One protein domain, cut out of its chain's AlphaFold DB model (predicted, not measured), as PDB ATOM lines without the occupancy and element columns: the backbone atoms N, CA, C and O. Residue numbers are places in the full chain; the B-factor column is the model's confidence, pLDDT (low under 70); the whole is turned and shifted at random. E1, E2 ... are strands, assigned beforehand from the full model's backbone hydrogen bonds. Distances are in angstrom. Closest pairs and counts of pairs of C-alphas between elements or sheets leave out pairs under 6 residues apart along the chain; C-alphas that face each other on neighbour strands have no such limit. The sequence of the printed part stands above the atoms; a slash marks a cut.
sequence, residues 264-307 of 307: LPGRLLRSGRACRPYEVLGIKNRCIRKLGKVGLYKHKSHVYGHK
ATOM      1  N   LEU A 264      11.747  35.827 -21.605       60.16
ATOM      2  CA  LEU A 264      12.250  34.486 -21.886       60.16
ATOM      3  C   LEU A 264      11.235  33.738 -22.771       60.16
ATOM      4  O   LEU A 264      10.030  33.970 -22.616       60.16
ATOM      5  N   PRO A 265      11.679  32.829 -23.662       55.59
ATOM      6  CA  PRO A 265      10.798  32.079 -24.555       55.59
ATOM      7  C   PRO A 265       9.828  31.191 -23.760       55.59
ATOM      8  O   PRO A 265      10.130  30.065 -23.372       55.59
ATOM      9  N   GLY A 266       8.652  31.750 -23.478       63.56
ATOM     10  CA  GLY A 266       7.589  31.108 -22.720       63.56
ATOM     11  C   GLY A 266       6.808  30.103 -23.556       63.56
ATOM     12  O   GLY A 266       6.570  30.314 -24.748       63.56
ATOM     13  N   ARG A 267       6.354  29.018 -22.922       71.88
ATOM     14  CA  ARG A 267       5.534  27.997 -23.584       71.88
ATOM     15  C   ARG A 267       4.175  28.591 -23.964       71.88
ATOM     16  O   ARG A 267       3.451  29.067 -23.091       71.88
ATOM     17  N   LEU A 268       3.827  28.542 -25.247       76.88
ATOM     18  CA  LEU A 268       2.520  28.975 -25.742       76.88
ATOM     19  C   LEU A 268       1.445  27.933 -25.401       76.88
ATOM     20  O   LEU A 268       1.629  26.735 -25.627       76.88
ATOM     21  N   LEU A 269       0.325  28.392 -24.849       76.69
ATOM     22  CA  LEU A 269      -0.828  27.564 -24.515       76.69
ATOM     23  C   LEU A 269      -1.764  27.458 -25.728       76.69
ATOM     24  O   LEU A 269      -2.381  28.442 -26.123       76.69
ATOM     25  N   ARG A 270      -1.891  26.255 -26.308       70.19
ATOM     26  CA  ARG A 270      -2.863  25.970 -27.389       70.19
ATOM     27  C   ARG A 270      -4.321  25.914 -26.911       70.19
ATOM     28  O   ARG A 270      -5.227  26.018 -27.724       70.19
ATOM     29  N   SER A 271      -4.550  25.727 -25.614       67.75
ATOM     30  CA  SER A 271      -5.869  25.711 -24.974       67.75
ATOM     31  C   SER A 271      -5.776  26.372 -23.598       67.75
ATOM     32  O   SER A 271      -4.675  26.481 -23.057       67.75
ATOM     33  N   GLY A 272      -6.908  26.809 -23.032       69.69
ATOM     34  CA  GLY A 272      -7.016  27.628 -21.807       69.69
ATOM     35  C   GLY A 272      -6.576  26.977 -20.483       69.69
ATOM     36  O   GLY A 272      -7.118  27.288 -19.428       69.69
ATOM     37  N   ARG A 273      -5.610  26.056 -20.518       79.44
ATOM     38  CA  ARG A 273      -4.960  25.473 -19.339       79.44
ATOM     39  C   ARG A 273      -4.156  26.549 -18.605       79.44
ATOM     40  O   ARG A 273      -3.488  27.356 -19.241       79.44
ATOM     41  N   ALA A 274      -4.144  26.513 -17.276       82.88
ATOM     42  CA  ALA A 274      -3.317  27.420 -16.482       82.88
ATOM     43  C   ALA A 274      -1.808  27.257 -16.775       82.88
ATOM     44  O   ALA A 274      -1.319  26.164 -17.088       82.88
ATOM     45  N   CYS A 275      -1.053  28.347 -16.623       82.94
ATOM     46  CA  CYS A 275       0.409  28.302 -16.593       82.94
ATOM     47  C   CYS A 275       0.924  27.536 -15.364       82.94
ATOM     48  O   CYS A 275       0.215  27.404 -14.363       82.94
ATOM     49  N   ARG A 276       2.169  27.038 -15.407       82.31
ATOM     50  CA  ARG A 276       2.755  26.363 -14.233       82.31
ATOM     51  C   ARG A 276       2.943  27.375 -13.086       82.31
ATOM     52  O   ARG A 276       3.089  28.566 -13.349       82.31
ATOM     53  N   PRO A 277       3.013  26.959 -11.809       81.75
ATOM     54  CA  PRO A 277       3.008  27.903 -10.683       81.75
ATOM     55  C   PRO A 277       4.196  28.883 -10.635       81.75
ATOM     56  O   PRO A 277       4.071  29.984 -10.093       81.75
ATOM     57  N   TYR A 278       5.338  28.527 -11.232       79.00
ATOM     58  CA  TYR A 278       6.509  29.403 -11.389       79.00
ATOM     59  C   TYR A 278       6.452  30.284 -12.664       79.00
ATOM     60  O   TYR A 278       7.381  31.042 -12.938       79.00
ATOM     61  N   GLU A 279       5.367  30.214 -13.435       84.56
ATOM     62  CA  GLU A 279       5.087  31.004 -14.640       84.56
ATOM     63  C   GLU A 279       3.943  32.015 -14.381       84.56
ATOM     64  O   GLU A 279       3.202  31.913 -13.398       84.56
ATOM     65  N   VAL A 280       3.811  33.015 -15.254       83.75
ATOM     66  CA  VAL A 280       2.665  33.936 -15.371       83.75
ATOM     67  C   VAL A 280       2.103  33.877 -16.789       83.75
ATOM     68  O   VAL A 280       2.854  33.652 -17.741       83.75
ATOM     69  N   LEU A 281       0.796  34.103 -16.940       84.19
ATOM     70  CA  LEU A 281       0.184  34.272 -18.256       84.19
ATOM     71  C   LEU A 281       0.602  35.632 -18.831       84.19
ATOM     72  O   LEU A 281       0.300  36.675 -18.257       84.19
ATOM     73  N   GLY A 282       1.330  35.601 -19.940       80.31
ATOM     74  CA  GLY A 282       1.767  36.768 -20.694       80.31
ATOM     75  C   GLY A 282       1.082  36.885 -22.055       80.31
ATOM     76  O   GLY A 282       0.285  36.037 -22.466       80.31
ATOM     77  N   ILE A 283       1.443  37.955 -22.765       78.94
ATOM     78  CA  ILE A 283       0.901  38.359 -24.070       78.94
ATOM     79  C   ILE A 283       0.863  37.177 -25.063       78.94
ATOM     80  O   ILE A 283       1.821  36.407 -25.172       78.94
ATOM     81  N   LYS A 284      -0.246  37.059 -25.815       80.31
ATOM     82  CA  LYS A 284      -0.530  35.969 -26.779       80.31
ATOM     83  C   LYS A 284      -0.528  34.564 -26.139       80.31
ATOM     84  O   LYS A 284       0.005  33.620 -26.719       80.31
ATOM     85  N   ASN A 285      -1.122  34.436 -24.948       78.06
ATOM     86  CA  ASN A 285      -1.296  33.183 -24.191       78.06
ATOM     87  C   ASN A 285       0.015  32.402 -23.963       78.06
ATOM     88  O   ASN A 285       0.063  31.173 -24.067       78.06
ATOM     89  N   ARG A 286       1.108  33.118 -23.666       82.56
ATOM     90  CA  ARG A 286       2.438  32.536 -23.415       82.56
ATOM     91  C   ARG A 286       2.744  32.514 -21.924       82.56
ATOM     92  O   ARG A 286       2.670  33.547 -21.270       82.56
ATOM     93  N   CYS A 287       3.153  31.368 -21.392       84.56
ATOM     94  CA  CYS A 287       3.570  31.248 -19.998       84.56
ATOM     95  C   CYS A 287       5.026  31.697 -19.816       84.56
ATOM     96  O   CYS A 287       5.952  30.971 -20.183       84.56
ATOM     97  N   ILE A 288       5.228  32.894 -19.260       82.88
ATOM     98  CA  ILE A 288       6.549  33.500 -19.018       82.88
ATOM     99  C   ILE A 288       7.014  33.134 -17.601       82.88
ATOM    100  O   ILE A 288       6.220  33.163 -16.664       82.88
ATOM    101  N   ARG A 289       8.292  32.785 -17.406       80.75
ATOM    102  CA  ARG A 289       8.824  32.423 -16.076       80.75
ATOM    103  C   ARG A 289       8.921  33.648 -15.153       80.75
ATOM    104  O   ARG A 289       9.370  34.713 -15.570       80.75
ATOM    105  N   LYS A 290       8.548  33.482 -13.881       77.75
ATOM    106  CA  LYS A 290       8.714  34.496 -12.826       77.75
ATOM    107  C   LYS A 290      10.203  34.697 -12.525       77.75
ATOM    108  O   LYS A 290      10.925  33.721 -12.320       77.75
ATOM    109  N   LEU A 291      10.658  35.950 -12.462       71.19
ATOM    110  CA  LEU A 291      12.024  36.269 -12.031       71.19
ATOM    111  C   LEU A 291      12.243  35.893 -10.555       71.19
ATOM    112  O   LEU A 291      11.315  35.924  -9.748       71.19
ATOM    113  N   GLY A 292      13.479  35.525 -10.210       67.50
ATOM    114  CA  GLY A 292      13.909  35.239  -8.834       67.50
ATOM    115  C   GLY A 292      13.438  33.912  -8.220       67.50
ATOM    116  O   GLY A 292      13.937  33.548  -7.162       67.50
ATOM    117  N   LYS A 293      12.524  33.156  -8.851       64.50
ATOM    118  CA  LYS A 293      12.091  31.832  -8.358       64.50
ATOM    119  C   LYS A 293      12.657  30.692  -9.208       64.50
ATOM    120  O   LYS A 293      12.046  30.250 -10.181       64.50
ATOM    121  N   VAL A 294      13.829  30.214  -8.794       67.44
ATOM    122  CA  VAL A 294      14.463  28.963  -9.240       67.44
ATOM    123  C   VAL A 294      14.446  27.941  -8.097       67.44
ATOM    124  O   VAL A 294      14.469  28.331  -6.934       67.44
ATOM    125  N   GLY A 295      14.361  26.648  -8.422       71.50
ATOM    126  CA  GLY A 295      14.245  25.552  -7.450       71.50
ATOM    127  C   GLY A 295      12.951  24.738  -7.581       71.50
ATOM    128  O   GLY A 295      12.153  24.945  -8.497       71.50
ATOM    129  N   LEU A 296      12.765  23.793  -6.654       74.75
ATOM    130  CA  LEU A 296      11.665  22.823  -6.648       74.75
ATOM    131  C   LEU A 296      10.358  23.438  -6.116       74.75
ATOM    132  O   LEU A 296      10.260  23.790  -4.942       74.75
ATOM    133  N   TYR A 297       9.323  23.511  -6.956       76.31
ATOM    134  CA  TYR A 297       7.988  23.978  -6.570       76.31
ATOM    135  C   TYR A 297       7.037  22.792  -6.362       76.31
ATOM    136  O   TYR A 297       6.659  22.128  -7.328       76.31
ATOM    137  N   LYS A 298       6.605  22.543  -5.121       77.06
ATOM    138  CA  LYS A 298       5.578  21.534  -4.803       77.06
ATOM    139  C   LYS A 298       4.174  22.110  -5.029       77.06
ATOM    140  O   LYS A 298       3.863  23.179  -4.512       77.06
ATOM    141  N   HIS A 299       3.319  21.406  -5.768       74.50
ATOM    142  CA  HIS A 299       1.930  21.787  -6.022       74.50
ATOM    143  C   HIS A 299       0.993  20.575  -5.915       74.50
ATOM    144  O   HIS A 299       0.941  19.755  -6.829       74.50
ATOM    145  N   LYS A 300       0.246  20.485  -4.805       76.69
ATOM    146  CA  LYS A 300      -0.735  19.433  -4.459       76.69
ATOM    147  C   LYS A 300      -0.268  17.990  -4.742       76.69
ATOM    148  O   LYS A 300       0.194  17.336  -3.817       76.69
ATOM    149  N   SER A 301      -0.366  17.506  -5.982       77.00
ATOM    150  CA  SER A 301      -0.007  16.139  -6.396       77.00
ATOM    151  C   SER A 301       1.369  15.978  -7.066       77.00
ATOM    152  O   SER A 301       1.733  14.862  -7.421       77.00
ATOM    153  N   HIS A 302       2.133  17.051  -7.296       75.81
ATOM    154  CA  HIS A 302       3.361  16.990  -8.104       75.81
ATOM    155  C   HIS A 302       4.411  18.040  -7.713       75.81
ATOM    156  O   HIS A 302       4.112  19.054  -7.081       75.81
ATOM    157  N   VAL A 303       5.663  17.814  -8.127       78.94
ATOM    158  CA  VAL A 303       6.781  18.752  -7.950       78.94
ATOM    159  C   VAL A 303       7.292  19.199  -9.319       78.94
ATOM    160  O   VAL A 303       7.503  18.377 -10.205       78.94
ATOM    161  N   TYR A 304       7.485  20.504  -9.496       71.31
ATOM    162  CA  TYR A 304       8.077  21.096 -10.693       71.31
ATOM    163  C   TYR A 304       9.517  21.547 -10.441       71.31
ATOM    164  O   TYR A 304       9.804  22.138  -9.403       71.31
ATOM    165  N   GLY A 305      10.376  21.377 -11.446       68.50
ATOM    166  CA  GLY A 305      11.793  21.742 -11.398       68.50
ATOM    167  C   GLY A 305      12.693  20.510 -11.313       68.50
ATOM    168  O   GLY A 305      12.243  19.435 -10.929       68.50
ATOM    169  N   HIS A 306      13.956  20.681 -11.690       60.97
ATOM    170  CA  HIS A 306      15.008  19.693 -11.448       60.97
ATOM    171  C   HIS A 306      15.791  20.081 -10.184       60.97
ATOM    172  O   HIS A 306      15.694  21.225  -9.727       60.97
ATOM    173  N   LYS A 307      16.510  19.107  -9.618       56.19
ATOM    174  CA  LYS A 307      17.633  19.374  -8.711       56.19
ATOM    175  C   LYS A 307      18.818  19.899  -9.519       56.19
ATOM    176  O   LYS A 307      18.928  19.462 -10.687       56.19
TER     177      LYS A 307
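This is residues 264 to 307 of the 307 residues of an uncharacterized protein of Drosophila virilis (UniProt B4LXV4). With little regular structure, this is a pair of small two-stranded hairpins, E1 with E2 and E3 with E4, set apart at two ends of a flat outline, with a long loop, residues 264 to 278, before the first. Residues 267 to 268 of that loop pair antiparallel with residues 286 to 287 of E2. The printed part has 44 residues and four named strands, E1 to E4 in chain order, with no named helix; 14 residues are in named elements, class all strand. It is only just compact, close to loose, with a radius of gyration of the C-alphas of 10.9 A and spans of 29 by 23 by 12 A.

E1, residues 279 to 282, and E2, residues 286 to 289, form an antiparallel hairpin at 140 degrees; N 280 and O 288 are 2.8 A apart, within hydrogen-bond range. E3, residues 297 to 299, and E4, residues 302 to 304, form another at 153 degrees, with N 297 and O 304 at 2.8 A. E3 and E4 are both apart from E1 and E2.

E1 is 9.0 A long from C-alpha 279 at (5.087, 31.004, -14.640), and E2 9.7 A. E3 is 6.5 A long, and E4 6.8 A, ending at C-alpha 304 at (8.077, 21.096, -10.693).

The C-alphas farthest apart, of Lys 284 and Lys 307, are 30.5 A apart. The printed part has no cut and no long link between named strands. Its mean pLDDT is 74.8, with residues 264 to 266, 271 to 272, 292 to 294 and 305 to 307 under 70.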